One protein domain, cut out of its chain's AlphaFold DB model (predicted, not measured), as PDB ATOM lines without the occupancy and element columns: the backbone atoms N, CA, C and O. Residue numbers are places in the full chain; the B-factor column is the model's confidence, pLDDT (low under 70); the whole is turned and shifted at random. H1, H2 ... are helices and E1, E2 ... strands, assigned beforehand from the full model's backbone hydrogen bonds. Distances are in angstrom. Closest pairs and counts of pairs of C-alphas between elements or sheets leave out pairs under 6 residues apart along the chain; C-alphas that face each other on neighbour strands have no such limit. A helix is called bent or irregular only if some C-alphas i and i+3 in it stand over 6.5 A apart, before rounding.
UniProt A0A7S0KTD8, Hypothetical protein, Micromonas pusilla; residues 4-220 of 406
ATOM      1  N   ALA A   4      -1.869 -16.987  -1.223       88.25
ATOM      2  CA  ALA A   4      -1.399 -17.286   0.127       88.25
ATOM      3  C   ALA A   4      -2.347 -16.668   1.160       88.25
ATOM      4  O   ALA A   4      -2.785 -15.524   1.012       88.25
ATOM      5  N   GLU A   5      -2.648 -17.426   2.207       90.38
ATOM      6  CA  GLU A   5      -3.557 -17.030   3.271       90.38
ATOM      7  C   GLU A   5      -3.106 -17.566   4.633       90.38
ATOM      8  O   GLU A   5      -2.961 -18.770   4.824       90.38
ATOM      9  N   PHE A   6      -2.964 -16.673   5.609       91.38
ATOM     10  CA  PHE A   6      -2.942 -17.032   7.024       91.38
ATOM     11  C   PHE A   6      -4.353 -16.849   7.589       91.38
ATOM     12  O   PHE A   6      -4.916 -15.762   7.450       91.38
ATOM     13  N   ARG A   7      -4.918 -17.869   8.248       92.56
ATOM     14  CA  ARG A   7      -6.230 -17.777   8.911       92.56
ATOM     15  C   ARG A   7      -6.189 -18.335  10.330       92.56
ATOM     16  O   ARG A   7      -5.528 -19.333  10.621       92.56
ATOM     17  N   MET A   8      -6.930 -17.681  11.218       93.38
ATOM     18  CA  MET A   8      -7.069 -18.059  12.615       93.38
ATOM     19  C   MET A   8      -8.507 -17.844  13.094       93.38
ATOM     20  O   MET A   8      -9.152 -16.855  12.749       93.38
ATOM     21  N   PHE A   9      -8.997 -18.785  13.894       93.50
ATOM     22  CA  PHE A   9     -10.344 -18.805  14.454       93.50
ATOM     23  C   PHE A   9     -10.221 -18.663  15.968       93.50
ATOM     24  O   PHE A   9      -9.566 -19.486  16.607       93.50
ATOM     25  N   VAL A  10     -10.806 -17.614  16.539       93.00
ATOM     26  CA  VAL A  10     -10.628 -17.227  17.943       93.00
ATOM     27  C   VAL A  10     -11.988 -17.131  18.625       93.00
ATOM     28  O   VAL A  10     -12.915 -16.530  18.092       93.00
ATOM     29  N   ARG A  11     -12.116 -17.686  19.831       91.56
ATOM     30  CA  ARG A  11     -13.237 -17.378  20.726       91.56
ATOM     31  C   ARG A  11     -12.911 -16.088  21.456       91.56
ATOM     32  O   ARG A  11     -12.044 -16.082  22.329       91.56
ATOM     33  N   THR A  12     -13.548 -14.995  21.065       87.69
ATOM     34  CA  THR A  12     -13.255 -13.661  21.602       87.69
ATOM     35  C   THR A  12     -13.779 -13.506  23.030       87.69
ATOM     36  O   THR A  12     -14.828 -14.037  23.389       87.69
ATOM     37  N   ALA A  13     -13.019 -12.817  23.882       87.38
ATOM     38  CA  ALA A  13     -13.431 -12.547  25.255       87.38
ATOM     39  C   ALA A  13     -14.618 -11.562  25.290       87.38
ATOM     40  O   ALA A  13     -14.713 -10.688  24.424       87.38
ATOM     41  N   PRO A  14     -15.503 -11.625  26.304       85.81
ATOM     42  CA  PRO A  14     -16.596 -10.667  26.439       85.81
ATOM     43  C   PRO A  14     -16.088  -9.220  26.433       85.81
ATOM     44  O   PRO A  14     -15.069  -8.909  27.051       85.81
ATOM     45  N   GLN A  15     -16.825  -8.298  25.808       82.25
ATOM     46  CA  GLN A  15     -16.421  -6.884  25.706       82.25
ATOM     47  C   GLN A  15     -16.158  -6.218  27.074       82.25
ATOM     48  O   GLN A  15     -15.283  -5.363  27.199       82.25
ATOM     49  N   ALA A  16     -16.861  -6.648  28.129       83.94
ATOM     50  CA  ALA A  16     -16.635  -6.197  29.506       83.94
ATOM     51  C   ALA A  16     -15.331  -6.729  30.146       83.94
ATOM     52  O   ALA A  16     -14.888  -6.197  31.164       83.94
ATOM     53  N   GLU A  17     -14.718  -7.767  29.570       85.94
ATOM     54  CA  GLU A  17     -13.377  -8.251  29.906       85.94
ATOM     55  C   GLU A  17     -12.318  -7.545  29.048       85.94
ATOM     56  O   GLU A  17     -11.347  -7.026  29.595       85.94
ATOM     57  N   LEU A  18     -12.533  -7.437  27.727       85.19
ATOM     58  CA  LEU A  18     -11.618  -6.742  26.808       85.19
ATOM     59  C   LEU A  18     -11.344  -5.300  27.251       85.19
ATOM     60  O   LEU A  18     -10.186  -4.910  27.367       85.19
ATOM     61  N   LYS A  19     -12.384  -4.541  27.622       82.38
ATOM     62  CA  LYS A  19     -12.259  -3.160  28.131       82.38
ATOM     63  C   LYS A  19     -11.452  -3.027  29.436       82.38
ATOM     64  O   LYS A  19     -11.119  -1.911  29.823       82.38
ATOM     65  N   LYS A  20     -11.133  -4.134  30.121       85.69
ATOM     66  CA  LYS A  20     -10.278  -4.168  31.324       85.69
ATOM     67  C   LYS A  20      -8.829  -4.575  31.018       85.69
ATOM     68  O   LYS A  20      -7.959  -4.373  31.866       85.69
ATOM     69  N   ARG A  21      -8.546  -5.131  29.832       84.31
ATOM     70  CA  ARG A  21      -7.194  -5.523  29.404       84.31
ATOM     71  C   ARG A  21      -6.411  -4.274  28.976       84.31
ATOM     72  O   ARG A  21      -6.685  -3.681  27.937       84.31
ATOM     73  N   LYS A  22      -5.425  -3.865  29.778       77.69
ATOM     74  CA  LYS A  22      -4.477  -2.795  29.414       77.69
ATOM     75  C   LYS A  22      -3.460  -3.325  28.397       77.69
ATOM     76  O   LYS A  22      -3.024  -4.463  28.519       77.69
ATOM     77  N   GLY A  23      -3.050  -2.488  27.440       77.31
ATOM     78  CA  GLY A  23      -1.990  -2.833  26.480       77.31
ATOM     79  C   GLY A  23      -2.383  -3.864  25.414       77.31
ATOM     80  O   GLY A  23      -1.519  -4.595  24.938       77.31
ATOM     81  N   LEU A  24      -3.669  -3.943  25.046       81.69
ATOM     82  CA  LEU A  24      -4.111  -4.716  23.880       81.69
ATOM     83  C   LEU A  24      -3.374  -4.260  22.609       81.69
ATOM     84  O   LEU A  24      -3.217  -3.063  22.377       81.69
ATOM     85  N   LYS A  25      -2.990  -5.215  21.755       82.00
ATOM     86  CA  LYS A  25      -2.404  -4.964  20.424       82.00
ATOM     87  C   LYS A  25      -3.492  -4.780  19.351       82.00
ATOM     88  O   LYS A  25      -3.322  -5.195  18.209       82.00
ATOM     89  N   THR A  26      -4.639  -4.222  19.728       84.31
ATOM     90  CA  THR A  26      -5.808  -4.039  18.859       84.31
ATOM     91  C   THR A  26      -6.227  -2.583  18.783       84.31
ATOM     92  O   THR A  26      -5.833  -1.747  19.594       84.31
ATOM     93  N   PHE A  27      -7.045  -2.287  17.781       83.88
ATOM     94  CA  PHE A  27      -7.543  -0.958  17.488       83.88
ATOM     95  C   PHE A  27      -9.047  -0.918  17.743       83.88
ATOM     96  O   PHE A  27      -9.765  -1.841  17.361       83.88
ATOM     97  N   THR A  28      -9.541   0.154  18.357       84.50
ATOM     98  CA  THR A  28     -10.985   0.378  18.482       84.50
ATOM     99  C   THR A  28     -11.535   0.880  17.145       84.50
ATOM    100  O   THR A  28     -11.081   1.915  16.659       84.50
ATOM    101  N   ALA A  29     -12.491   0.161  16.555       83.94
ATOM    102  CA  ALA A  29     -13.264   0.612  15.395       83.94
ATOM    103  C   ALA A  29     -14.421   1.547  15.812       83.94
ATOM    104  O   ALA A  29     -14.741   1.640  16.998       83.94
ATOM    105  N   GLU A  30     -15.066   2.221  14.852       77.75
ATOM    106  CA  GLU A  30     -16.118   3.224  15.122       77.75
ATOM    107  C   GLU A  30     -17.285   2.695  15.977       77.75
ATOM    108  O   GLU A  30     -17.788   3.395  16.852       77.75
ATOM    109  N   ASP A  31     -17.684   1.433  15.786       78.88
ATOM    110  CA  ASP A  31     -18.737   0.760  16.561       78.88
ATOM    111  C   ASP A  31     -18.252   0.201  17.918       78.88
ATOM    112  O   ASP A  31     -18.931  -0.605  18.555       78.88
ATOM    113  N   GLY A  32     -17.076   0.638  18.382       76.88
ATOM    114  CA  GLY A  32     -16.499   0.303  19.687       76.88
ATOM    115  C   GLY A  32     -15.857  -1.085  19.770       76.88
ATOM    116  O   GLY A  32     -15.480  -1.516  20.863       76.88
ATOM    117  N   GLU A  33     -15.742  -1.793  18.645       81.75
ATOM    118  CA  GLU A  33     -15.189  -3.147  18.581       81.75
ATOM    119  C   GLU A  33     -13.651  -3.160  18.544       81.75
ATOM    120  O   GLU A  33     -13.034  -2.208  18.074       81.75
ATOM    121  N   GLN A  34     -13.018  -4.243  19.013       83.88
ATOM    122  CA  GLN A  34     -11.556  -4.387  19.028       83.88
ATOM    123  C   GLN A  34     -11.078  -5.200  17.824       83.88
ATOM    124  O   GLN A  34     -11.162  -6.425  17.829       83.88
ATOM    125  N   VAL A  35     -10.559  -4.517  16.803       86.00
ATOM    126  CA  VAL A  35     -10.088  -5.135  15.557       86.00
ATOM    127  C   VAL A  35      -8.556  -5.310  15.548       86.00
ATOM    128  O   VAL A  35      -7.829  -4.444  16.037       86.00
ATOM    129  N   PRO A  36      -8.020  -6.408  14.978       84.81
ATOM    130  CA  PRO A  36      -6.599  -6.770  15.078       84.81
ATOM    131  C   PRO A  36      -5.661  -6.054  14.091       84.81
ATOM    132  O   PRO A  36      -4.505  -6.443  13.955       84.81
ATOM    133  N   HIS A  37      -6.139  -5.052  13.350       85.75
ATOM    134  CA  HIS A  37      -5.344  -4.336  12.349       85.75
ATOM    135  C   HIS A  37      -5.905  -2.926  12.128       85.75
ATOM    136  O   HIS A  37      -7.121  -2.761  12.054       85.75
ATOM    137  N   GLU A  38      -5.047  -1.912  11.975       83.50
ATOM    138  CA  GLU A  38      -5.474  -0.505  11.909       83.50
ATOM    139  C   GLU A  38      -6.456  -0.231  10.764       83.50
ATOM    140  O   GLU A  38      -7.514   0.348  10.985       83.50
ATOM    141  N   ALA A  39      -6.175  -0.744   9.563       81.81
ATOM    142  CA  ALA A  39      -7.056  -0.598   8.398       81.81
ATOM    143  C   ALA A  39      -8.438  -1.288   8.531       81.81
ATOM    144  O   ALA A  39      -9.213  -1.273   7.579       81.81
ATOM    145  N   LEU A  40      -8.751  -1.921   9.671       82.38
ATOM    146  CA  LEU A  40     -10.093  -2.424   9.985       82.38
ATOM    147  C   LEU A  40     -10.951  -1.431  10.795       82.38
ATOM    148  O   LEU A  40     -12.144  -1.697  10.952       82.38
ATOM    149  N   LYS A  41     -10.386  -0.319  11.298       82.25
ATOM    150  CA  LYS A  41     -11.133   0.730  12.024       82.25
ATOM    151  C   LYS A  41     -12.280   1.277  11.175       82.25
ATOM    152  O   LYS A  41     -13.435   1.227  11.587       82.25
ATOM    153  N   ASP A  42     -11.924   1.695   9.962       78.12
ATOM    154  CA  ASP A  42     -12.778   2.393   8.994       78.12
ATOM    155  C   ASP A  42     -13.401   1.407   7.979       78.12
ATOM    156  O   ASP A  42     -13.900   1.776   6.913       78.12
ATOM    157  N   ALA A  43     -13.322   0.103   8.270       81.44
ATOM    158  CA  ALA A  43     -13.809  -0.945   7.388       81.44
ATOM    159  C   ALA A  43     -15.335  -1.016   7.406       81.44
ATOM    160  O   ALA A  43     -15.940  -1.304   8.443       81.44
ATOM    161  N   LYS A  44     -15.956  -0.881   6.228       82.44
ATOM    162  CA  LYS A  44     -17.394  -1.106   6.062       82.44
ATOM    163  C   LYS A  44     -17.784  -2.490   6.593       82.44
ATOM    164  O   LYS A  44     -17.394  -3.515   6.032       82.44
ATOM    165  N   VAL A  45     -18.602  -2.498   7.642       85.25
ATOM    166  CA  VAL A  45     -19.239  -3.707   8.168       85.25
ATOM    167  C   VAL A  45     -20.326  -4.159   7.192       85.25
ATOM    168  O   VAL A  45     -21.171  -3.369   6.769       85.25
ATOM    169  N   VAL A  46     -20.317  -5.442   6.844       86.44
ATOM    170  CA  VAL A  46     -21.326  -6.097   6.008       86.44
ATOM    171  C   VAL A  46     -21.875  -7.301   6.768       86.44
ATOM    172  O   VAL A  46     -21.113  -8.075   7.349       86.44
ATOM    173  N   VAL A  47     -23.199  -7.470   6.775       86.06
ATOM    174  CA  VAL A  47     -23.816  -8.715   7.252       86.06
ATOM    175  C   VAL A  47     -23.612  -9.768   6.167       86.06
ATOM    176  O   VAL A  47     -24.112  -9.609   5.056       86.06
ATOM    177  N   HIS A  48     -22.848 -10.811   6.482       85.62
ATOM    178  CA  HIS A  48     -22.460 -11.868   5.548       85.62
ATOM    179  C   HIS A  48     -22.975 -13.219   6.040       85.62
ATOM    180  O   HIS A  48     -23.015 -13.460   7.249       85.62
ATOM    181  N   ALA A  49     -23.368 -14.096   5.117       86.62
ATOM    182  CA  ALA A  49     -23.834 -15.442   5.426       86.62
ATOM    183  C   ALA A  49     -23.434 -16.416   4.314       86.62
ATOM    184  O   ALA A  49     -23.679 -16.163   3.138       86.62
ATOM    185  N   GLU A  50     -22.829 -17.536   4.698       88.56
ATOM    186  CA  GLU A  50     -22.344 -18.588   3.804       88.56
ATOM    187  C   GLU A  50     -22.714 -19.965   4.373       88.56
ATOM    188  O   GLU A  50     -23.023 -20.114   5.557       88.56
ATOM    189  N   SER A  51     -22.706 -20.996   3.530       88.62
ATOM    190  CA  SER A  51     -22.985 -22.376   3.939       88.62
ATOM    191  C   SER A  51     -22.008 -23.334   3.270       88.62
ATOM    192  O   SER A  51     -21.776 -23.242   2.066       88.62
ATOM    193  N   TYR A  52     -21.427 -24.235   4.062       89.06
ATOM    194  CA  TYR A  52     -20.299 -25.076   3.668       89.06
ATOM    195  C   TYR A  52     -20.567 -26.563   3.914       89.06
ATOM    196  O   TYR A  52     -21.065 -26.945   4.975       89.06
ATOM    197  N   TYR A  53     -20.149 -27.412   2.975       87.19
ATOM    198  CA  TYR A  53     -20.077 -28.859   3.179       87.19
ATOM    199  C   TYR A  53     -18.686 -29.250   3.705       87.19
ATOM    200  O   TYR A  53     -17.681 -28.857   3.106       87.19
ATOM    201  N   PRO A  54     -18.584 -30.040   4.793       85.38
ATOM    202  CA  PRO A  54     -17.300 -30.560   5.252       85.38
ATOM    203  C   PRO A  54     -16.733 -31.572   4.256       85.38
ATOM    204  O   PRO A  54     -17.488 -32.317   3.620       85.38
ATOM    205  N   TYR A  55     -15.405 -31.628   4.152       82.88
ATOM    206  CA  TYR A  55     -14.720 -32.448   3.160       82.88
ATOM    207  C   TYR A  55     -13.330 -32.884   3.651       82.88
ATOM    208  O   TYR A  55     -12.597 -32.116   4.261       82.88
ATOM    209  N   GLN A  56     -12.952 -34.137   3.383       71.56
ATOM    210  CA  GLN A  56     -11.841 -34.824   4.068       71.56
ATOM    211  C   GLN A  56     -10.430 -34.587   3.487       71.56
ATOM    212  O   GLN A  56      -9.480 -35.203   3.961       71.56
ATOM    213  N   LYS A  57     -10.279 -33.748   2.455       70.69
ATOM    214  CA  LYS A  57      -8.998 -33.475   1.768       70.69
ATOM    215  C   LYS A  57      -8.745 -31.973   1.568       70.69
ATOM    216  O   LYS A  57      -8.501 -31.542   0.449       70.69
ATOM    217  N   ASP A  58      -8.898 -31.176   2.624       80.06
ATOM    218  CA  ASP A  58      -8.524 -29.750   2.636       80.06
ATOM    219  C   ASP A  58      -9.134 -28.887   1.509       80.06
ATOM    220  O   ASP A  58      -8.556 -27.904   1.042       80.06
ATOM    221  N   ILE A  59     -10.356 -29.247   1.103       84.19
ATOM    222  CA  ILE A  59     -11.176 -28.532   0.122       84.19
ATOM    223  C   ILE A  59     -12.355 -27.896   0.849       84.19
ATOM    224  O   ILE A  59     -13.090 -28.589   1.554       84.19
ATOM    225  N   SER A  60     -12.565 -26.592   0.685       83.88
ATOM    226  CA  SER A  60     -13.781 -25.937   1.175       83.88
ATOM    227  C   SER A  60     -14.806 -25.888   0.052       83.88
ATOM    228  O   SER A  60     -14.577 -25.202  -0.939       83.88
ATOM    229  N   LEU A  61     -15.923 -26.599   0.218       85.56
ATOM    230  CA  LEU A  61     -17.079 -26.537  -0.680       85.56
ATOM    231  C   LEU A  61     -18.130 -25.607  -0.069       85.56
ATOM    232  O   LEU A  61     -18.628 -25.884   1.023       85.56
ATOM    233  N   ARG A  62     -18.458 -24.517  -0.762       86.81
ATOM    234  CA  ARG A  62     -19.397 -23.469  -0.340       86.81
ATOM    235  C   ARG A  62     -20.567 -23.390  -1.318       86.81
ATOM    236  O   ARG A  62     -20.335 -23.330  -2.519       86.81
ATOM    237  N   LEU A  63     -21.802 -23.318  -0.828       83.62
ATOM    238  CA  LEU A  63     -22.959 -22.963  -1.661       83.62
ATOM    239  C   LEU A  63     -22.824 -21.513  -2.144       83.62
ATOM    240  O   LEU A  63     -22.530 -20.629  -1.336       83.62
ATOM    241  N   ALA A  64     -23.018 -21.276  -3.445       69.44
ATOM    242  CA  ALA A  64     -22.949 -19.939  -4.034       69.44
ATOM    243  C   ALA A  64     -24.018 -19.003  -3.442       69.44
ATOM    244  O   ALA A  64     -23.702 -17.879  -3.053       69.44
ATOM    245  N   ASP A  65     -25.242 -19.514  -3.274       66.69
ATOM    246  CA  ASP A  65     -26.340 -18.852  -2.571       66.69
ATOM    247  C   ASP A  65     -26.736 -19.647  -1.321       66.69
ATOM    248  O   ASP A  65     -27.168 -20.795  -1.393       66.69
ATOM    249  N   ALA A  66     -26.648 -19.027  -0.141       56.94
ATOM    250  CA  ALA A  66     -26.979 -19.671   1.139       56.94
ATOM    251  C   ALA A  66     -28.495 -19.897   1.365       56.94
ATOM    252  O   ALA A  66     -28.901 -20.323   2.452       56.94
ATOM    253  N   LYS A  67     -29.329 -19.579   0.365       57.94
ATOM    254  CA  LYS A  67     -30.786 -19.781   0.361       57.94
ATOM    255  C   LYS A  67     -31.194 -21.085  -0.319       57.94
ATOM    256  O   LYS A  67     -32.066 -21.769   0.208       57.94
ATOM    257  N   ASP A  68     -30.548 -21.429  -1.432       63.78
ATOM    258  CA  ASP A  68     -30.897 -22.590  -2.247       63.78
ATOM    259  C   ASP A  68     -29.958 -23.763  -1.923       63.78
ATOM    260  O   ASP A  68     -28.791 -23.751  -2.322       63.78
ATOM    261  N   PRO A  69     -30.429 -24.803  -1.205       61.09
ATOM    262  CA  PRO A  69     -29.580 -25.921  -0.788       61.09
ATOM    263  C   PRO A  69     -29.092 -26.786  -1.960       61.09
ATOM    264  O   PRO A  69     -28.225 -27.631  -1.759       61.09
ATOM    265  N   GLU A  70     -29.630 -26.584  -3.165       65.94
ATOM    266  CA  GLU A  70     -29.268 -27.312  -4.387       65.94
ATOM    267  C   GLU A  70     -28.475 -26.462  -5.399       65.94
ATOM    268  O   GLU A  70     -28.127 -26.965  -6.467       65.94
ATOM    269  N   GLY A  71     -28.161 -25.199  -5.071       72.25
ATOM    270  CA  GLY A  71     -27.429 -24.271  -5.944       72.25
ATOM    271  C   GLY A  71     -26.002 -24.718  -6.305       72.25
ATOM    272  O   GLY A  71     -25.505 -25.738  -5.816       72.25
ATOM    273  N   SER A  72     -25.322 -23.951  -7.168       78.94
ATOM    274  CA  SER A  72     -23.936 -24.259  -7.551       78.94
ATOM    275  C   SER A  72     -22.989 -24.184  -6.350       78.94
ATOM    276  O   SER A  72     -23.198 -23.433  -5.387       78.94
ATOM    277  N   LEU A  73     -21.937 -25.003  -6.387       82.62
ATOM    278  CA  LEU A  73     -20.931 -25.068  -5.331       82.62
ATOM    279  C   LEU A  73     -19.648 -24.373  -5.796       82.62
ATOM    280  O   LEU A  73     -19.010 -24.803  -6.753       82.62
ATOM    281  N   THR A  74     -19.220 -23.333  -5.078       85.62
ATOM    282  CA  THR A  74     -17.848 -22.820  -5.189       85.62
ATOM    283  C   THR A  74     -16.924 -23.693  -4.342       85.62
ATOM    284  O   THR A  74     -17.103 -23.794  -3.127       85.62
ATOM    285  N   GLY A  75     -15.914 -24.298  -4.955       83.19
ATOM    286  CA  GLY A  75     -14.838 -24.991  -4.261       83.19
ATOM    287  C   GLY A  75     -13.550 -24.167  -4.217       83.19
ATOM    288  O   GLY A  75     -13.259 -23.402  -5.130       83.19
ATOM    289  N   SER A  76     -12.726 -24.372  -3.191       83.88
ATOM    290  CA  SER A  76     -11.296 -24.039  -3.250       83.88
ATOM    291  C   SER A  76     -10.471 -25.166  -2.626       83.88
ATOM    292  O   SER A  76     -10.927 -25.841  -1.701       83.88
ATOM    293  N   VAL A  77      -9.280 -25.413  -3.178       84.75
ATOM    294  CA  VAL A  77      -8.376 -26.505  -2.771       84.75
ATOM    295  C   VAL A  77      -7.169 -25.913  -2.056       84.75
ATOM    296  O   VAL A  77      -6.511 -25.031  -2.617       84.75
ATOM    297  N   MET A  78      -6.829 -26.403  -0.863       85.50
ATOM    298  CA  MET A  78      -5.520 -26.120  -0.277       85.50
ATOM    299  C   MET A  78      -4.444 -26.942  -1.000       85.50
ATOM    300  O   MET A  78      -4.520 -28.164  -1.079       85.50
ATOM    301  N   LEU A  79      -3.438 -26.261  -1.543       84.00
ATOM    302  CA  LEU A  79      -2.313 -26.858  -2.265       84.00
ATOM    303  C   LEU A  79      -1.121 -27.140  -1.342       84.00
ATOM    304  O   LEU A  79      -0.354 -28.071  -1.588       84.00
ATOM    305  N   LYS A  80      -0.953 -26.329  -0.290       83.62
ATOM    306  CA  LYS A  80       0.116 -26.472   0.703       83.62
ATOM    307  C   LYS A  80      -0.293 -25.846   2.037       83.62
ATOM    308  O   LYS A  80      -0.881 -24.769   2.044       83.62
ATOM    309  N   ALA A  81       0.109 -26.460   3.145       83.75
ATOM    310  CA  ALA A  81       0.145 -25.832   4.465       83.75
ATOM    311  C   ALA A  81       1.600 -25.690   4.937       83.75
ATOM    312  O   ALA A  81       2.429 -26.569   4.686       83.75
ATOM    313  N   GLU A  82       1.911 -24.599   5.632       82.62
ATOM    314  CA  GLU A  82       3.183 -24.378   6.322       82.62
ATOM    315  C   GLU A  82       2.961 -24.346   7.848       82.62
ATOM    316  O   GLU A  82       1.878 -23.973   8.310       82.62
ATOM    317  N   PRO A  83       3.937 -24.805   8.660       74.56
ATOM    318  CA  PRO A  83       3.717 -25.132  10.076       74.56
ATOM    319  C   PRO A  83       3.465 -23.919  10.990       74.56
ATOM    320  O   PRO A  83       3.161 -24.089  12.169       74.56
ATOM    321  N   ASP A  84       3.589 -22.699  10.470       71.62
ATOM    322  CA  ASP A  84       3.261 -21.444  11.150       71.62
ATOM    323  C   ASP A  84       1.764 -21.067  11.062       71.62
ATOM    324  O   ASP A  84       1.260 -20.309  11.910       71.62
ATOM    325  N   GLY A  85       1.058 -21.641  10.079       77.69
ATOM    326  CA  GLY A  85      -0.347 -21.400   9.754       77.69
ATOM    327  C   GLY A  85      -0.596 -20.810   8.360       77.69
ATOM    328  O   GLY A  85      -1.758 -20.575   8.019       77.69
ATOM    329  N   VAL A  86       0.441 -20.541   7.556       85.38
ATOM    330  CA  VAL A  86       0.265 -20.025   6.187       85.38
ATOM    331  C   VAL A  86      -0.143 -21.161   5.246       85.38
ATOM    332  O   VAL A  86       0.547 -22.167   5.109       85.38
ATOM    333  N   CYS A  87      -1.275 -20.986   4.572       87.75
ATOM    334  CA  CYS A  87      -1.843 -21.927   3.615       87.75
ATOM    335  C   CYS A  87      -1.779 -21.337   2.197       87.75
ATOM    336  O   CYS A  87      -2.080 -20.163   1.986       87.75
ATOM    337  N   GLU A  88      -1.417 -22.146   1.208       87.38
ATOM    338  CA  GLU A  88      -1.485 -21.804  -0.213       87.38
ATOM    339  C   GLU A  88      -2.714 -22.478  -0.826       87.38
ATOM    340  O   GLU A  88      -2.860 -23.697  -0.728       87.38
ATOM    341  N   TYR A  89      -3.587 -21.704  -1.471       85.12
ATOM    342  CA  TYR A  89      -4.806 -22.191  -2.118       85.12
ATOM    343  C   TYR A  89      -4.748 -22.043  -3.640       85.12
ATOM    344  O   TYR A  89      -4.109 -21.133  -4.184       85.12
ATOM    345  N   ALA A  90      -5.471 -22.933  -4.317       83.31
ATOM    346  CA  ALA A  90      -5.825 -22.800  -5.722       83.31
ATOM    347  C   ALA A  90      -6.728 -21.573  -5.970       83.31
ATOM    348  O   ALA A  90      -7.158 -20.878  -5.044       83.31
ATOM    349  N   ASP A  91      -7.041 -21.313  -7.241       81.38
ATOM    350  CA  ASP A  91      -8.191 -20.466  -7.543       81.38
ATOM    351  C   ASP A  91      -9.504 -21.162  -7.175       81.38
ATOM    352  O   ASP A  91      -9.570 -22.386  -7.050       81.38
ATOM    353  N   ASP A  92     -10.536 -20.347  -6.976       83.75
ATOM    354  CA  ASP A  92     -11.879 -20.822  -6.687       83.75
ATOM    355  C   ASP A  92     -12.446 -21.457  -7.967       83.75
ATOM    356  O   ASP A  92     -12.409 -20.838  -9.034       83.75
ATOM    357  N   PHE A  93     -12.930 -22.693  -7.875       81.31
ATOM    358  CA  PHE A  93     -13.552 -23.422  -8.980       81.31
ATOM    359  C   PHE A  93     -15.062 -23.501  -8.766       81.31
ATOM    360  O   PHE A  93     -15.526 -23.624  -7.633       81.31
ATOM    361  N   GLU A  94     -15.841 -23.433  -9.843       83.50
ATOM    362  CA  GLU A  94     -17.282 -23.672  -9.780       83.50
ATOM    363  C   GLU A  94     -17.595 -25.125 -10.141       83.50
ATOM    364  O   GLU A  94     -16.960 -25.731 -11.006       83.50
ATOM    365  N   VAL A  95     -18.570 -25.681  -9.434       78.00
ATOM    366  CA  VAL A  95     -19.117 -27.024  -9.597       78.00
ATOM    367  C   VAL A  95     -20.616 -26.873  -9.856       78.00
ATOM    368  O   VAL A  95     -21.248 -25.960  -9.317       78.00
ATOM    369  N   ALA A  96     -21.184 -27.772 -10.659       76.88
ATOM    370  CA  ALA A  96     -22.618 -27.826 -10.935       76.88
ATOM    371  C   ALA A  96     -23.483 -27.948  -9.658       76.88
ATOM    372  O   ALA A  96     -22.976 -28.112  -8.544       76.88
ATOM    373  N   ALA A  97     -24.805 -27.869  -9.838       81.12
ATOM    374  CA  ALA A  97     -25.804 -28.018  -8.776       81.12
ATOM    375  C   ALA A  97     -25.548 -29.261  -7.900       81.12
ATOM    376  O   ALA A  97     -25.021 -30.267  -8.379       81.12
ATOM    377  N   LEU A  98     -25.953 -29.229  -6.624       78.44
ATOM    378  CA  LEU A  98     -25.593 -30.255  -5.625       78.44
ATOM    379  C   LEU A  98     -25.871 -31.709  -6.071       78.44
ATOM    380  O   LEU A  98     -25.138 -32.625  -5.684       78.44
ATOM    381  N   ALA A  99     -26.910 -31.924  -6.883       76.31
ATOM    382  CA  ALA A  99     -27.247 -33.226  -7.460       76.31
ATOM    383  C   ALA A  99     -26.155 -33.765  -8.409       76.31
ATOM    384  O   ALA A  99     -25.779 -34.933  -8.313       76.31
ATOM    385  N   GLU A 100     -25.617 -32.904  -9.275       80.88
ATOM    386  CA  GLU A 100     -24.602 -33.206 -10.298       80.88
ATOM    387  C   GLU A 100     -23.169 -33.086  -9.747       80.88
ATOM    388  O   GLU A 100     -22.228 -33.682 -10.273       80.88
ATOM    389  N   ALA A 101     -22.995 -32.372  -8.630       79.75
ATOM    390  CA  ALA A 101     -21.695 -32.042  -8.053       79.75
ATOM    391  C   ALA A 101     -20.787 -33.247  -7.755       79.75
ATOM    392  O   ALA A 101     -19.569 -33.099  -7.757       79.75
ATOM    393  N   ASN A 102     -21.331 -34.444  -7.508       79.81
ATOM    394  CA  ASN A 102     -20.511 -35.644  -7.295       79.81
ATOM    395  C   ASN A 102     -19.821 -36.123  -8.581       79.81
ATOM    396  O   ASN A 102     -18.679 -36.585  -8.517       79.81
ATOM    397  N   ASP A 103     -20.482 -35.975  -9.727       81.44
ATOM    398  CA  ASP A 103     -19.929 -36.346 -11.026       81.44
ATOM    399  C   ASP A 103     -18.932 -35.271 -11.477       81.44
ATOM    400  O   ASP A 103     -17.784 -35.595 -11.774       81.44
ATOM    401  N   SER A 104     -19.292 -33.985 -11.364       80.19
ATOM    402  CA  SER A 104     -18.379 -32.862 -11.635       80.19
ATOM    403  C   SER A 104     -17.115 -32.877 -10.761       80.19
ATOM    404  O   SER A 104     -16.024 -32.619 -11.265       80.19
ATOM    405  N   LEU A 105     -17.220 -33.211  -9.464       79.19
ATOM    406  CA  LEU A 105     -16.049 -33.414  -8.597       79.19
ATOM    407  C   LEU A 105     -15.175 -34.568  -9.112       79.19
ATOM    408  O   LEU A 105     -13.953 -34.430  -9.167       79.19
ATOM    409  N   THR A 106     -15.797 -35.671  -9.538       80.81
ATOM    410  CA  THR A 106     -15.089 -36.850 -10.060       80.81
ATOM    411  C   THR A 106     -14.349 -36.536 -11.365       80.81
ATOM    412  O   THR A 106     -13.211 -36.978 -11.529       80.81
ATOM    413  N   GLU A 107     -14.931 -35.727 -12.257       80.19
ATOM    414  CA  GLU A 107     -14.278 -35.261 -13.493       80.19
ATOM    415  C   GLU A 107     -13.010 -34.438 -13.219       80.19
ATOM    416  O   GLU A 107     -11.997 -34.632 -13.893       80.19
ATOM    417  N   ILE A 108     -13.011 -33.588 -12.183       74.31
ATOM    418  CA  ILE A 108     -11.816 -32.841 -11.740       74.31
ATOM    419  C   ILE A 108     -10.907 -33.639 -10.782       74.31
ATOM    420  O   ILE A 108     -10.000 -33.079 -10.164       74.31
ATOM    421  N   GLY A 109     -11.112 -34.956 -10.660       74.06
ATOM    422  CA  GLY A 109     -10.260 -35.870  -9.886       74.06
ATOM    423  C   GLY A 109     -10.477 -35.848  -8.367       74.06
ATOM    424  O   GLY A 109      -9.683 -36.432  -7.620       74.06
ATOM    425  N   LEU A 110     -11.539 -35.199  -7.888       74.25
ATOM    426  CA  LEU A 110     -11.912 -35.132  -6.478       74.25
ATOM    427  C   LEU A 110     -12.991 -36.183  -6.149       74.25
ATOM    428  O   LEU A 110     -13.945 -36.341  -6.903       74.25
ATOM    429  N   PRO A 111     -12.888 -36.928  -5.031       71.44
ATOM    430  CA  PRO A 111     -13.936 -37.874  -4.653       71.44
ATOM    431  C   PRO A 111     -15.274 -37.196  -4.299       71.44
ATOM    432  O   PRO A 111     -15.348 -35.997  -4.019       71.44
ATOM    433  N   THR A 112     -16.336 -38.000  -4.257       75.62
ATOM    434  CA  THR A 112     -17.693 -37.594  -3.861       75.62
ATOM    435  C   THR A 112     -17.746 -36.942  -2.472       75.62
ATOM    436  O   THR A 112     -16.899 -37.205  -1.614       75.62
ATOM    437  N   ILE A 113     -18.750 -36.090  -2.223       77.81
ATOM    438  CA  ILE A 113     -18.869 -35.333  -0.962       77.81
ATOM    439  C   ILE A 113     -19.144 -36.306   0.207       77.81
ATOM    440  O   ILE A 113     -20.250 -36.852   0.297       77.81
ATOM    441  N   PRO A 114     -18.201 -36.507   1.152       69.38
ATOM    442  CA  PRO A 114     -18.301 -37.583   2.145       69.38
ATOM    443  C   PRO A 114     -19.346 -37.296   3.232       69.38
ATOM    444  O   PRO A 114     -19.863 -38.213   3.869       69.38
ATOM    445  N   THR A 115     -19.672 -36.021   3.449       74.00
ATOM    446  CA  THR A 115     -20.519 -35.539   4.549       74.00
ATOM    447  C   THR A 115     -21.678 -34.668   4.064       74.00
ATOM    448  O   THR A 115     -22.044 -33.700   4.719       74.00
ATOM    449  N   LYS A 116     -22.324 -35.046   2.949       73.31
ATOM    450  CA  LYS A 116     -23.506 -34.350   2.388       73.31
ATOM    451  C   LYS A 116     -24.709 -34.185   3.344       73.31
ATOM    452  O   LYS A 116     -25.576 -33.362   3.096       73.31
ATOM    453  N   TYR A 117     -24.740 -34.936   4.449       78.94
ATOM    454  CA  TYR A 117     -25.725 -34.832   5.544       78.94
ATOM    455  C   TYR A 117     -25.262 -33.922   6.702       78.94
ATOM    456  O   TYR A 117     -25.769 -33.995   7.822       78.94
ATOM    457  N   THR A 118     -24.227 -33.112   6.481       85.25
ATOM    458  CA  THR A 118     -23.724 -32.107   7.419       85.25
ATOM    459  C   THR A 118     -23.504 -30.808   6.668       85.25
ATOM    460  O   THR A 118     -22.780 -30.787   5.676       85.25
ATOM    461  N   LEU A 119     -24.090 -29.730   7.177       88.44
ATOM    462  CA  LEU A 119     -23.940 -28.384   6.648       88.44
ATOM    463  C   LEU A 119     -23.420 -27.480   7.767       88.44
ATOM    464  O   LEU A 119     -23.960 -27.487   8.873       88.44
ATOM    465  N   VAL A 120     -22.376 -26.709   7.487       89.94
ATOM    466  CA  VAL A 120     -21.836 -25.703   8.407       89.94
ATOM    467  C   VAL A 120     -22.229 -24.333   7.874       89.94
ATOM    468  O   VAL A 120     -21.668 -23.853   6.888       89.94
ATOM    469  N   LYS A 121     -23.236 -23.725   8.499       90.75
ATOM    470  CA  LYS A 121     -23.681 -22.360   8.212       90.75
ATOM    471  C   LYS A 121     -22.840 -21.385   9.025       90.75
ATOM    472  O   LYS A 121     -22.601 -21.621  10.207       90.75
ATOM    473  N   ILE A 122     -22.392 -20.303   8.399       91.25
ATOM    474  CA  ILE A 122     -21.581 -19.267   9.044       91.25
ATOM    475  C   ILE A 122     -22.178 -17.915   8.675       91.25
ATOM    476  O   ILE A 122     -22.227 -17.564   7.498       91.25
ATOM    477  N   SER A 123     -22.653 -17.166   9.667       90.38
ATOM    478  CA  SER A 123     -23.313 -15.869   9.480       90.38
ATOM    479  C   SER A 123     -22.821 -14.839  10.494       90.38
ATOM    480  O   SER A 123     -22.426 -15.191  11.598       90.38
ATOM    481  N   GLY A 124     -22.816 -13.550  10.143       88.94
ATOM    482  CA  GLY A 124     -22.516 -12.484  11.106       88.94
ATOM    483  C   GLY A 124     -21.973 -11.200  10.484       88.94
ATOM    484  O   GLY A 124     -22.241 -10.897   9.323       88.94
ATOM    485  N   LYS A 125     -21.201 -10.435  11.263       87.06
ATOM    486  CA  LYS A 125     -20.638  -9.134  10.864       87.06
ATOM    487  C   LYS A 125     -19.220  -9.297  10.315       87.06
ATOM    488  O   LYS A 125     -18.286  -9.523  11.084       87.06
ATOM    489  N   LYS A 126     -19.056  -9.143   9.002       88.94
ATOM    490  CA  LYS A 126     -17.771  -9.202   8.297       88.94
ATOM    491  C   LYS A 126     -17.255  -7.796   7.977       88.94
ATOM    492  O   LYS A 126     -17.973  -6.979   7.406       88.94
ATOM    493  N   ARG A 127     -15.992  -7.540   8.311       87.19
ATOM    494  CA  ARG A 127     -15.162  -6.418   7.852       87.19
ATOM    495  C   ARG A 127     -14.120  -6.975   6.888       87.19
ATOM    496  O   ARG A 127     -13.507  -8.006   7.163       87.19
ATOM    497  N   GLU A 128     -13.904  -6.314   5.758       84.19
ATOM    498  CA  GLU A 128     -12.891  -6.749   4.798       84.19
ATOM    499  C   GLU A 128     -12.300  -5.552   4.046       84.19
ATOM    500  O   GLU A 128     -13.029  -4.801   3.400       84.19
ATOM    501  N   VAL A 129     -10.978  -5.374   4.120       83.25
ATOM    502  CA  VAL A 129     -10.267  -4.233   3.522       83.25
ATOM    503  C   VAL A 129      -9.049  -4.705   2.733       83.25
ATOM    504  O   VAL A 129      -8.314  -5.601   3.149       83.25
ATOM    505  N   LYS A 130      -8.833  -4.084   1.570       77.12
ATOM    506  CA  LYS A 130      -7.577  -4.171   0.815       77.12
ATOM    507  C   LYS A 130      -6.646  -3.074   1.326       77.12
ATOM    508  O   LYS A 130      -7.001  -1.901   1.278       77.12
ATOM    509  N   VAL A 131      -5.481  -3.466   1.815       69.50
ATOM    510  CA  VAL A 131      -4.458  -2.587   2.375       69.50
ATOM    511  C   VAL A 131      -3.398  -2.349   1.297       69.50
ATOM    512  O   VAL A 131      -2.619  -3.247   0.978       69.50
ATOM    513  N   ASP A 132      -3.383  -1.139   0.733       54.12
ATOM    514  CA  ASP A 132      -2.384  -0.669  -0.242       54.12
ATOM    515  C   ASP A 132      -1.735   0.650   0.255       54.12
ATOM    516  O   ASP A 132      -2.252   1.732  -0.032       54.12
ATOM    517  N   PRO A 133      -0.604   0.607   0.995       51.00
ATOM    518  CA  PRO A 133       0.016   1.790   1.595       51.00
ATOM    519  C   PRO A 133       1.482   1.991   1.148       51.00
ATOM    520  O   PRO A 133       2.398   2.041   1.962       51.00
ATOM    521  N   LYS A 134       1.720   2.121  -0.165       51.78
ATOM    522  CA  LYS A 134       3.019   2.473  -0.806       51.78
ATOM    523  C   LYS A 134       4.217   1.516  -0.599       51.78
ATOM    524  O   LYS A 134       5.166   1.613  -1.373       51.78
ATOM    525  N   ILE A 135       4.181   0.576   0.347       49.03
ATOM    526  CA  ILE A 135       5.175  -0.498   0.520       49.03
ATOM    527  C   ILE A 135       4.442  -1.844   0.524       49.03
ATOM    528  O   ILE A 135       3.526  -2.044   1.315       49.03
ATOM    529  N   ALA A 136       4.874  -2.756  -0.358       45.72
ATOM    530  CA  ALA A 136       4.165  -3.980  -0.754       45.72
ATOM    531  C   ALA A 136       2.769  -3.730  -1.374       45.72
ATOM    532  O   ALA A 136       2.111  -2.723  -1.132       45.72
ATOM    533  N   LYS A 137       2.338  -4.635  -2.259       51.72
ATOM    534  CA  LYS A 137       1.043  -4.555  -2.953       51.72
ATOM    535  C   LYS A 137       0.056  -5.532  -2.310       51.72
ATOM    536  O   LYS A 137       0.438  -6.663  -2.019       51.72
ATOM    537  N   LYS A 138      -1.217  -5.136  -2.213       68.56
ATOM    538  CA  LYS A 138      -2.379  -6.036  -2.098       68.56
ATOM    539  C   LYS A 138      -2.342  -7.053  -0.941       68.56
ATOM    540  O   LYS A 138      -2.627  -8.233  -1.159       68.56
ATOM    541  N   LEU A 139      -2.080  -6.615   0.293       80.31
ATOM    542  CA  LEU A 139      -2.521  -7.405   1.450       80.31
ATOM    543  C   LEU A 139      -4.031  -7.182   1.634       80.31
ATOM    544  O   LEU A 139      -4.506  -6.052   1.558       80.31
ATOM    545  N   LYS A 140      -4.811  -8.237   1.857       88.06
ATOM    546  CA  LYS A 140      -6.244  -8.150   2.163       88.06
ATOM    547  C   LYS A 140      -6.470  -8.685   3.570       88.06
ATOM    548  O   LYS A 140      -6.109  -9.827   3.852       88.06
ATOM    549  N   VAL A 141      -7.060  -7.865   4.433       88.50
ATOM    550  CA  VAL A 141      -7.377  -8.223   5.818       88.50
ATOM    551  C   VAL A 141      -8.873  -8.498   5.914       88.50
ATOM    552  O   VAL A 141      -9.692  -7.675   5.503       88.50
ATOM    553  N   GLU A 142      -9.222  -9.666   6.441       89.69
ATOM    554  CA  GLU A 142     -10.591 -10.112   6.691       89.69
ATOM    555  C   GLU A 142     -10.768 -10.358   8.193       89.69
ATOM    556  O   GLU A 142      -9.939 -11.010   8.827       89.69
ATOM    557  N   TYR A 143     -11.852  -9.832   8.756       90.69
ATOM    558  CA  TYR A 143     -12.208  -9.988  10.163       90.69
ATOM    559  C   TYR A 143     -13.722 -10.154  10.283       90.69
ATOM    560  O   TYR A 143     -14.478  -9.300   9.821       90.69
ATOM    561  N   TRP A 144     -14.185 -11.254  10.868       90.69
ATOM    562  CA  TRP A 144     -15.604 -11.610  10.883       90.69
ATOM    563  C   TRP A 144     -16.009 -12.169  12.245       90.69
ATOM    564  O   TRP A 144     -15.559 -13.244  12.627       90.69
ATOM    565  N   ASN A 145     -16.895 -11.468  12.954       89.81
ATOM    566  CA  ASN A 145     -17.614 -12.052  14.087       89.81
ATOM    567  C   ASN A 145     -18.769 -12.884  13.549       89.81
ATOM    568  O   ASN A 145     -19.707 -12.331  12.962       89.81
ATOM    569  N   ALA A 146     -18.660 -14.196  13.716       91.50
ATOM    570  CA  ALA A 146     -19.506 -15.176  13.074       91.50
ATOM    571  C   ALA A 146     -20.138 -16.144  14.080       91.50
ATOM    572  O   ALA A 146     -19.457 -16.769  14.892       91.50
ATOM    573  N   THR A 147     -21.443 -16.332  13.953       92.56
ATOM    574  CA  THR A 147     -22.155 -17.483  14.493       92.56
ATOM    575  C   THR A 147     -21.936 -18.655  13.539       92.56
ATOM    576  O   THR A 147     -22.277 -18.578  12.355       92.56
ATOM    577  N   VAL A 148     -21.348 -19.740  14.038       92.38
ATOM    578  CA  VAL A 148     -21.141 -20.988  13.296       92.38
ATOM    579  C   VAL A 148     -22.161 -22.012  13.779       92.38
ATOM    580  O   VAL A 148     -22.067 -22.489  14.908       92.38
ATOM    581  N   ASN A 149     -23.118 -22.370  12.923       91.94
ATOM    582  CA  ASN A 149     -24.093 -23.425  13.189       91.94
ATOM    583  C   ASN A 149     -23.764 -24.674  12.348       91.94
ATOM    584  O   ASN A 149     -23.764 -24.642  11.115       91.94
ATOM    585  N   VAL A 150     -23.475 -25.783  13.029       90.56
ATOM    586  CA  VAL A 150     -23.259 -27.109  12.441       90.56
ATOM    587  C   VAL A 150     -24.556 -27.912  12.508       90.56
ATOM    588  O   VAL A 150     -24.874 -28.507  13.537       90.56
ATOM    589  N   ILE A 151     -25.252 -28.015  11.377       88.50
ATOM    590  CA  ILE A 151     -26.479 -28.802  11.237       88.50
ATOM    591  C   ILE A 151     -26.126 -30.189  10.697       88.50
ATOM    592  O   ILE A 151     -25.565 -30.322   9.606       88.50
ATOM    593  N   LYS A 152     -26.497 -31.247  11.426       87.00
ATOM    594  CA  LYS A 152     -26.462 -32.636  10.945       87.00
ATOM    595  C   LYS A 152     -27.869 -33.186  10.811       87.00
ATOM    596  O   LYS A 152     -28.555 -33.399  11.810       87.00
ATOM    597  N   THR A 153     -28.279 -33.461   9.578       81.62
ATOM    598  CA  THR A 153     -29.567 -34.098   9.290       81.62
ATOM    599  C   THR A 153     -29.550 -35.556   9.747       81.62
ATOM    600  O   THR A 153     -28.515 -36.224   9.680       81.62
ATOM    601  N   ALA A 154     -30.698 -36.082  10.176       74.56
ATOM    602  CA  ALA A 154     -30.831 -37.510  10.451       74.56
ATOM    603  C   ALA A 154     -30.547 -38.333   9.179       74.56
ATOM    604  O   ALA A 154     -30.960 -37.955   8.085       74.56
ATOM    605  N   HIS A 155     -29.851 -39.464   9.316       68.75
ATOM    606  CA  HIS A 155     -29.585 -40.369   8.197       68.75
ATOM    607  C   HIS A 155     -29.502 -41.826   8.668       68.75
ATOM    608  O   HIS A 155     -28.762 -42.160   9.599       68.75
ATOM    609  N   GLY A 156     -30.260 -42.713   8.017       70.12
ATOM    610  CA  GLY A 156     -30.342 -44.131   8.368       70.12
ATOM    611  C   GLY A 156     -30.853 -44.350   9.796       70.12
ATOM    612  O   GLY A 156     -32.047 -44.256  10.055       70.12
ATOM    613  N   ARG A 157     -29.942 -44.666  10.728       60.56
ATOM    614  CA  ARG A 157     -30.232 -44.821  12.171       60.56
ATOM    615  C   ARG A 157     -29.606 -43.727  13.049       60.56
ATOM    616  O   ARG A 157     -29.681 -43.817  14.271       60.56
ATOM    617  N   GLY A 158     -28.955 -42.722  12.464       65.81
ATOM    618  CA  GLY A 158     -28.428 -41.577  13.207       65.81
ATOM    619  C   GLY A 158     -29.525 -40.550  13.485       65.81
ATOM    620  O   GLY A 158     -30.246 -40.166  12.563       65.81
ATOM    621  N   ARG A 159     -29.634 -40.081  14.735       66.69
ATOM    622  CA  ARG A 159     -30.435 -38.885  15.046       66.69
ATOM    623  C   ARG A 159     -29.773 -37.640  14.449       66.69
ATOM    624  O   ARG A 159     -28.550 -37.602  14.301       66.69
ATOM    625  N   ALA A 160     -30.586 -36.624  14.165       77.62
ATOM    626  CA  ALA A 160     -30.093 -35.283  13.877       77.62
ATOM    627  C   ALA A 160     -29.304 -34.714  15.073       77.62
ATOM    628  O   ALA A 160     -29.441 -35.186  16.207       77.62
ATOM    629  N   GLY A 161     -28.485 -33.700  14.815       80.75
ATOM    630  CA  GLY A 161     -27.745 -32.977  15.843       80.75
ATOM    631  C   GLY A 161     -27.349 -31.591  15.357       80.75
ATOM    632  O   GLY A 161     -27.057 -31.410  14.178       80.75
ATOM    633  N   GLU A 162     -27.330 -30.635  16.274       86.69
ATOM    634  CA  GLU A 162     -27.049 -29.227  16.006       86.69
ATOM    635  C   GLU A 162     -26.025 -28.707  17.025       86.69
ATOM    636  O   GLU A 162     -25.912 -29.243  18.133       86.69
ATOM    637  N   LEU A 163     -25.235 -27.710  16.630       89.25
ATOM    638  CA  LEU A 163     -24.276 -27.016  17.488       89.25
ATOM    639  C   LEU A 163     -24.088 -25.602  16.956       89.25
ATOM    640  O   LEU A 163     -23.618 -25.435  15.834       89.25
ATOM    641  N   GLU A 164     -24.400 -24.618  17.786       91.19
ATOM    642  CA  GLU A 164     -24.182 -23.202  17.516       91.19
ATOM    643  C   GLU A 164     -23.038 -22.692  18.404       91.19
ATOM    644  O   GLU A 164     -23.040 -22.914  19.616       91.19
ATOM    645  N   GLU A 165     -22.033 -22.052  17.806       89.88
ATOM    646  CA  GLU A 165     -20.893 -21.462  18.517       89.88
ATOM    647  C   GLU A 165     -20.504 -20.106  17.918       89.88
ATOM    648  O   GLU A 165     -20.398 -19.965  16.699       89.88
ATOM    649  N   GLU A 166     -20.215 -19.120  18.767       91.44
ATOM    650  CA  GLU A 166     -19.650 -17.835  18.342       91.44
ATOM    651  C   GLU A 166     -18.128 -17.933  18.145       91.44
ATOM    652  O   GLU A 166     -17.392 -18.388  19.028       91.44
ATOM    653  N   TRP A 167     -17.654 -17.470  16.988       93.19
ATOM    654  CA  TRP A 167     -16.245 -17.451  16.599       93.19
ATOM    655  C   TRP A 167     -15.892 -16.149  15.872       93.19
ATOM    656  O   TRP A 167     -16.591 -15.706  14.962       93.19
ATOM    657  N   THR A 168     -14.747 -15.567  16.211       93.00
ATOM    658  CA  THR A 168     -14.125 -14.480  15.456       93.00
ATOM    659  C   THR A 168     -13.119 -15.076  14.475       93.00
ATOM    660  O   THR A 168     -12.175 -15.765  14.868       93.00
ATOM    661  N   ILE A 169     -13.333 -14.842  13.183       93.81
ATOM    662  CA  ILE A 169     -12.520 -15.371  12.087       93.81
ATOM    663  C   ILE A 169     -11.625 -14.250  11.559       93.81
ATOM    664  O   ILE A 169     -12.117 -13.264  11.012       93.81
ATOM    665  N   CYS A 170     -10.312 -14.421  11.694       92.56
ATOM    666  CA  CYS A 170      -9.299 -13.452  11.280       92.56
ATOM    667  C   CYS A 170      -8.447 -14.041  10.151       92.56
ATOM    668  O   CYS A 170      -7.912 -15.141  10.306       92.56
ATOM    669  N   ALA A 171      -8.269 -13.323   9.039       92.31
ATOM    670  CA  ALA A 171      -7.405 -13.773   7.948       92.31
ATOM    671  C   ALA A 171      -6.601 -12.650   7.275       92.31
ATOM    672  O   ALA A 171      -7.086 -11.534   7.085       92.31
ATOM    673  N   LEU A 172      -5.385 -13.001   6.849       90.56
ATOM    674  CA  LEU A 172      -4.538 -12.226   5.946       90.56
ATOM    675  C   LEU A 172      -4.413 -12.981   4.625       90.56
ATOM    676  O   LEU A 172      -3.936 -14.112   4.619       90.56
ATOM    677  N   LYS A 173      -4.785 -12.353   3.511       90.25
ATOM    678  CA  LYS A 173      -4.703 -12.915   2.152       90.25
ATOM    679  C   LYS A 173      -3.805 -12.047   1.272       90.25
ATOM    680  O   LYS A 173      -3.888 -10.823   1.348       90.25
ATOM    681  N   GLY A 174      -2.997 -12.644   0.398       87.81
ATOM    682  CA  GLY A 174      -2.198 -11.890  -0.576       87.81
ATOM    683  C   GLY A 174      -1.011 -12.667  -1.140       87.81
ATOM    684  O   GLY A 174      -1.029 -13.895  -1.215       87.81
ATOM    685  N   ASP A 175       0.036 -11.935  -1.526       86.69
ATOM    686  CA  ASP A 175       1.325 -12.524  -1.888       86.69
ATOM    687  C   ASP A 175       1.998 -13.127  -0.645       86.69
ATOM    688  O   ASP A 175       2.097 -12.476   0.399       86.69
ATOM    689  N   LYS A 176       2.529 -14.351  -0.765       86.00
ATOM    690  CA  LYS A 176       3.097 -15.116   0.360       86.00
ATOM    691  C   LYS A 176       4.094 -14.331   1.215       86.00
ATOM    692  O   LYS A 176       3.992 -14.343   2.434       86.00
ATOM    693  N   LYS A 177       5.016 -13.597   0.581       85.62
ATOM    694  CA  LYS A 177       6.021 -12.775   1.283       85.62
ATOM    695  C   LYS A 177       5.379 -11.716   2.186       85.62
ATOM    696  O   LYS A 177       5.861 -11.497   3.290       85.62
ATOM    697  N   SER A 178       4.293 -11.092   1.728       85.19
ATOM    698  CA  SER A 178       3.535 -10.088   2.483       85.19
ATOM    699  C   SER A 178       2.778 -10.728   3.651       85.19
ATOM    700  O   SER A 178       2.785 -10.190   4.754       85.19
ATOM    701  N   VAL A 179       2.173 -11.902   3.426       87.25
ATOM    702  CA  VAL A 179       1.448 -12.661   4.460       87.25
ATOM    703  C   VAL A 179       2.397 -13.132   5.566       87.25
ATOM    704  O   VAL A 179       2.153 -12.825   6.728       87.25
ATOM    705  N   THR A 180       3.509 -13.797   5.233       86.69
ATOM    706  CA  THR A 180       4.495 -14.272   6.226       86.69
ATOM    707  C   THR A 180       5.133 -13.121   7.016       86.69
ATOM    708  O   THR A 180       5.425 -13.289   8.196       86.69
ATOM    709  N   ALA A 181       5.318 -11.941   6.406       86.62
ATOM    710  CA  ALA A 181       5.863 -10.767   7.094       86.62
ATOM    711  C   ALA A 181       4.871 -10.125   8.085       86.62
ATOM    712  O   ALA A 181       5.276  -9.749   9.181       86.62
ATOM    713  N   ALA A 182       3.587 -10.013   7.723       85.81
ATOM    714  CA  ALA A 182       2.556  -9.400   8.572       85.81
ATOM    715  C   ALA A 182       1.932 -10.373   9.597       85.81
ATOM    716  O   ALA A 182       1.359  -9.943  10.600       85.81
ATOM    717  N   MET A 183       2.043 -11.686   9.365       89.44
ATOM    718  CA  MET A 183       1.461 -12.727  10.218       89.44
ATOM    719  C   MET A 183       1.824 -12.600  11.709       89.44
ATOM    720  O   MET A 183       0.896 -12.726  12.505       89.44
ATOM    721  N   PRO A 184       3.086 -12.388  12.142       89.31
ATOM    722  CA  PRO A 184       3.425 -12.437  13.568       89.31
ATOM    723  C   PRO A 184       2.693 -11.368  14.387       89.31
ATOM    724  O   PRO A 184       2.067 -11.684  15.395       89.31
ATOM    725  N   GLU A 185       2.693 -10.122  13.912       87.50
ATOM    726  CA  GLU A 185       2.008  -9.003  14.565       87.50
ATOM    727  C   GLU A 185       0.484  -9.190  14.566       87.50
ATOM    728  O   GLU A 185      -0.166  -9.020  15.597       87.50
ATOM    729  N   PHE A 186      -0.087  -9.640  13.445       88.69
ATOM    730  CA  PHE A 186      -1.518  -9.927  13.346       88.69
ATOM    731  C   PHE A 186      -1.954 -11.102  14.240       88.69
ATOM    732  O   PHE A 186      -3.031 -11.063  14.835       88.69
ATOM    733  N   LYS A 187      -1.121 -12.142  14.377       91.06
ATOM    734  CA  LYS A 187      -1.357 -13.312  15.241       91.06
ATOM    735  C   LYS A 187      -1.325 -12.926  16.722       91.06
ATOM    736  O   LYS A 187      -2.189 -13.362  17.485       91.06
ATOM    737  N   ASP A 188      -0.402 -12.052  17.106       89.94
ATOM    738  CA  ASP A 188      -0.345 -11.426  18.429       89.94
ATOM    739  C   ASP A 188      -1.579 -10.546  18.706       89.94
ATOM    740  O   ASP A 188      -2.201 -10.652  19.766       89.94
ATOM    741  N   ALA A 189      -1.989  -9.713  17.745       89.50
ATOM    742  CA  ALA A 189      -3.177  -8.868  17.872       89.50
ATOM    743  C   ALA A 189      -4.447  -9.716  18.066       89.50
ATOM    744  O   ALA A 189      -5.185  -9.529  19.038       89.50
ATOM    745  N   CYS A 190      -4.650 -10.717  17.205       91.25
ATOM    746  CA  CYS A 190      -5.779 -11.645  17.269       91.25
ATOM    747  C   CYS A 190      -5.782 -12.536  18.524       91.25
ATOM    748  O   CYS A 190      -6.854 -12.875  19.019       91.25
ATOM    749  N   THR A 191      -4.623 -12.929  19.068       91.19
ATOM    750  CA  THR A 191      -4.591 -13.683  20.337       91.19
ATOM    751  C   THR A 191      -4.831 -12.786  21.553       91.19
ATOM    752  O   THR A 191      -5.393 -13.259  22.540       91.19
ATOM    753  N   SER A 192      -4.528 -11.483  21.486       88.88
ATOM    754  CA  SER A 192      -4.775 -10.551  22.601       88.88
ATOM    755  C   SER A 192      -6.265 -10.345  22.942       88.88
ATOM    756  O   SER A 192      -6.589 -10.039  24.094       88.88
ATOM    757  N   ILE A 193      -7.181 -10.612  21.999       88.50
ATOM    758  CA  ILE A 193      -8.644 -10.607  22.217       88.50
ATOM    759  C   ILE A 193      -9.231 -11.973  22.623       88.50
ATOM    760  O   ILE A 193     -10.418 -12.064  22.930       88.50
ATOM    761  N   MET A 194      -8.424 -13.040  22.674       89.81
ATOM    762  CA  MET A 194      -8.887 -14.400  22.979       89.81
ATOM    763  C   MET A 194      -9.460 -14.520  24.403       89.81
ATOM    764  O   MET A 194      -8.869 -14.044  25.375       89.81
ATOM    765  N   GLY A 195     -10.612 -15.177  24.524       86.19
ATOM    766  CA  GLY A 195     -11.274 -15.544  25.775       86.19
ATOM    767  C   GLY A 195     -10.892 -16.940  26.274       86.19
ATOM    768  O   GLY A 195      -9.888 -17.527  25.874       86.19
ATOM    769  N   LYS A 196     -11.706 -17.492  27.178       82.62
ATOM    770  CA  LYS A 196     -11.524 -18.858  27.700       82.62
ATOM    771  C   LYS A 196     -12.069 -19.898  26.713       82.62
ATOM    772  O   LYS A 196     -13.015 -19.633  25.978       82.62
ATOM    773  N   SER A 197     -11.508 -21.107  26.722       77.31
ATOM    774  CA  SER A 197     -12.007 -22.230  25.918       77.31
ATOM    775  C   SER A 197     -13.331 -22.755  26.478       77.31
ATOM    776  O   SER A 197     -13.365 -23.294  27.582       77.31
ATOM    777  N   THR A 198     -14.411 -22.613  25.709       69.31
ATOM    778  CA  THR A 198     -15.796 -22.921  26.117       69.31
ATOM    779  C   THR A 198     -16.436 -24.030  25.268       69.31
ATOM    780  O   THR A 198     -17.624 -23.986  24.965       69.31
ATOM    781  N   GLY A 199     -15.655 -25.016  24.817       72.81
ATOM    782  CA  GLY A 199     -16.151 -26.063  23.921       72.81
ATOM    783  C   GLY A 199     -15.165 -27.206  23.690       72.81
ATOM    784  O   GLY A 199     -14.191 -27.367  24.420       72.81
ATOM    785  N   LYS A 200     -15.440 -28.017  22.660       80.81
ATOM    786  CA  LYS A 200     -14.614 -29.179  22.264       80.81
ATOM    787  C   LYS A 200     -13.358 -28.793  21.475       80.81
ATOM    788  O   LYS A 200     -12.427 -29.589  21.397       80.81
ATOM    789  N   LEU A 201     -13.348 -27.601  20.880       85.75
ATOM    790  CA  LEU A 201     -12.185 -27.003  20.226       85.75
ATOM    791  C   LEU A 201     -11.496 -26.014  21.186       85.75
ATOM    792  O   LEU A 201     -12.175 -25.415  22.028       85.75
ATOM    793  N   PRO A 202     -10.169 -25.818  21.074       89.06
ATOM    794  CA  PRO A 202      -9.454 -24.809  21.857       89.06
ATOM    795  C   PRO A 202      -9.942 -23.387  21.537       89.06
ATOM    796  O   PRO A 202     -10.535 -23.136  20.491       89.06
ATOM    797  N   ALA A 203      -9.656 -22.430  22.430       88.94
ATOM    798  CA  ALA A 203     -10.061 -21.025  22.274       88.94
ATOM    799  C   ALA A 203      -9.439 -20.320  21.052       88.94
ATOM    800  O   ALA A 203      -9.925 -19.272  20.638       88.94
ATOM    801  N   CYS A 204      -8.382 -20.893  20.477       91.06
ATOM    802  CA  CYS A 204      -7.767 -20.463  19.232       91.06
ATOM    803  C   CYS A 204      -7.437 -21.693  18.377       91.06
ATOM    804  O   CYS A 204      -6.864 -22.661  18.880       91.06
ATOM    805  N   VAL A 205      -7.776 -21.640  17.089       90.88
ATOM    806  CA  VAL A 205      -7.371 -22.618  16.076       90.88
ATOM    807  C   VAL A 205      -6.685 -21.868  14.933       90.88
ATOM    808  O   VAL A 205      -7.319 -21.071  14.247       90.88
ATOM    809  N   THR A 206      -5.393 -22.110  14.711       90.81
ATOM    810  CA  THR A 206      -4.698 -21.690  13.483       90.81
ATOM    811  C   THR A 206      -4.743 -22.851  12.493       90.81
ATOM    812  O   THR A 206      -4.203 -23.917  12.783       90.81
ATOM    813  N   CYS A 207      -5.433 -22.675  11.366       88.44
ATOM    814  CA  CYS A 207      -5.606 -23.696  10.331       88.44
ATOM    815  C   CYS A 207      -6.236 -23.107   9.066       88.44
ATOM    816  O   CYS A 207      -6.830 -22.026   9.095       88.44
ATOM    817  N   GLY A 208      -6.201 -23.869   7.973       87.31
ATOM    818  CA  GLY A 208      -6.991 -23.553   6.789       87.31
ATOM    819  C   GLY A 208      -8.505 -23.670   7.010       87.31
ATOM    820  O   GLY A 208      -8.979 -24.271   7.978       87.31
ATOM    821  N   PHE A 209      -9.287 -23.090   6.096       87.56
ATOM    822  CA  PHE A 209     -10.739 -22.982   6.268       87.56
ATOM    823  C   PHE A 209     -11.450 -24.338   6.158       87.56
ATOM    824  O   PHE A 209     -12.264 -24.679   7.012       87.56
ATOM    825  N   ALA A 210     -11.088 -25.150   5.160       87.38
ATOM    826  CA  ALA A 210     -11.602 -26.511   4.986       87.38
ATOM    827  C   ALA A 210     -11.363 -27.404   6.220       87.38
ATOM    828  O   ALA A 210     -12.240 -28.169   6.638       87.38
ATOM    829  N   GLU A 211     -10.187 -27.261   6.837       88.62
ATOM    830  CA  GLU A 211      -9.803 -27.994   8.039       88.62
ATOM    831  C   GLU A 211     -10.639 -27.545   9.253       88.62
ATOM    832  O   GLU A 211     -11.130 -28.387  10.003       88.62
ATOM    833  N   PHE A 212     -10.884 -26.236   9.418       90.44
ATOM    834  CA  PHE A 212     -11.781 -25.714  10.461       90.44
ATOM    835  C   PHE A 212     -13.218 -26.222  10.301       90.44
ATOM    836  O   PHE A 212     -13.771 -26.768  11.257       90.44
ATOM    837  N   ILE A 213     -13.800 -26.110   9.097       90.94
ATOM    838  CA  ILE A 213     -15.149 -26.619   8.787       90.94
ATOM    839  C   ILE A 213     -15.257 -28.102   9.160       90.94
ATOM    840  O   ILE A 213     -16.228 -28.519   9.790       90.94
ATOM    841  N   THR A 214     -14.232 -28.896   8.846       89.19
ATOM    842  CA  THR A 214     -14.199 -30.333   9.152       89.19
ATOM    843  C   THR A 214     -14.008 -30.614  10.650       89.19
ATOM    844  O   THR A 214     -14.675 -31.500  11.193       89.19
ATOM    845  N   LYS A 215     -13.185 -29.830  11.362       89.56
ATOM    846  CA  LYS A 215     -13.004 -29.916  12.826       89.56
ATOM    847  C   LYS A 215     -14.281 -29.571  13.597       89.56
ATOM    848  O   LYS A 215     -14.677 -30.331  14.485       89.56
ATOM    849  N   ILE A 216     -14.959 -28.472  13.255       89.50
ATOM    850  CA  ILE A 216     -16.196 -28.067  13.938       89.50
ATOM    851  C   ILE A 216     -17.367 -28.987  13.563       89.50
ATOM    852  O   ILE A 216     -18.110 -29.424  14.444       89.50
ATOM    853  N   ALA A 217     -17.438 -29.453  12.310       88.06
ATOM    854  CA  ALA A 217     -18.330 -30.543  11.918       88.06
ATOM    855  C   ALA A 217     -18.081 -31.832  12.722       88.06
ATOM    856  O   ALA A 217     -19.030 -32.543  13.058       88.06
ATOM    857  N   GLY A 218     -16.831 -32.144  13.077       85.56
ATOM    858  CA  GLY A 218     -16.479 -33.278  13.939       85.56
ATOM    859  C   GLY A 218     -17.010 -33.172  15.377       85.56
ATOM    860  O   GLY A 218     -17.212 -34.197  16.034       85.56
ATOM    861  N   CYS A 219     -17.299 -31.961  15.864       86.00
ATOM    862  CA  CYS A 219     -17.748 -31.729  17.240       86.00
ATOM    863  C   CYS A 219     -19.201 -32.178  17.488       86.00
ATOM    864  O   CYS A 219     -19.533 -32.589  18.609       86.00
ATOM    865  N   VAL A 220     -20.045 -32.186  16.449       80.31
ATOM    866  CA  VAL A 220     -21.375 -32.819  16.468       80.31
ATOM    867  C   VAL A 220     -21.230 -34.306  16.145       80.31
ATOM    868  O   VAL A 220     -21.204 -34.716  14.982       80.31
TER     869      VAL A 220
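What this domain is: This is residues 4 to 220 of the 406 residues of the protein "Hypothetical protein" of Micromonas pusilla (UniProt A0A7S0KTD8). Eight antiparallel strands ring a closed barrel whose long strands E7, E8 and E9 bend sharply; its sheet curls round helix H4, while H3 packs along the outside over E1 and E9. H2 packs over E6, and H1 lies away from the barrel, followed by a long stretch without named elements, residues 19 to 44. The printed part has 217 residues, in the order E1 H1 E2 E3 E4 E5 E6 H2 E7 E8 E9 H3 E10 H4, class mixed. It is compact, with a radius of gyration of the C-alphas of 17.8 A and spans of 53 by 38 by 31 A.

Where its parts are: Find C-alpha 4 at (-1.399, -17.286, 0.127), where E1 begins, residues 4 to 10, 20.1 A. Next come H1, residues 15 to 18; E2, 45 to 53, 25.7 A; E3, 59 to 63; E4, 72 to 81, 27.0 A; E5, 86 to 89; E6, 93 to 97; and H2, 101 to 107. At C-alpha 118, (-23.724, -32.107, 7.419), E7 begins, residues 118 to 131, 35.6 A. E8 is 139 to 152, 36.1 A; E9, 161 to 174, 37.0 A; H3, 176 to 192, 24.0 A; E10, 204 to 206; H4, 209 to 219, ending at C-alpha 219, (-17.748, -31.729, 17.240).

How they stand to each other: Round the ring run E1, E5, E4, E3, E2, E7, E8, E9 and back to E1. E2 to E5 and E7 to E9 are meanders, each strand the antiparallel neighbour of the one before. Look at N 5 and O 87, 2.8 A, for E1 and E5; N 122 and O 50, 2.9 A, for E2 and E7; N 8 and O 170, 2.9 A, for E1 and E9. E7 bends by 71 degrees at residue 125. Outside the ring, E10 pairs with E1, N 9 and O 205 at 2.9 A, and E6 with E4, N 75 and O 93 at 2.8 A. H4 is on the barrel, outside it, over E7; its closest C-alpha to E3 is Ala 210, 4.4 A from Ser 60. H3, irregular with C-alphas 181 and 184 7.1 A apart, runs along E1 at 5 degrees on the local plane. H2 is over E6, at a height of 8.1 A. H1 is not on the barrel. Every O i to N i+4 pair is within hydrogen-bond range in H2 and H4, 11 of 13 in H3; H1 is too short for one.

The domain as a whole: The C-alphas of Lys 134 and Arg 157, the two farthest apart, are 59.3 A apart. The printed part has no cut. The links H1 to E2 and H3 to E10 are long. Mean pLDDT of the printed part is 82.5; 21 residues are under 70, among them 64 to 70 and 131 to 138.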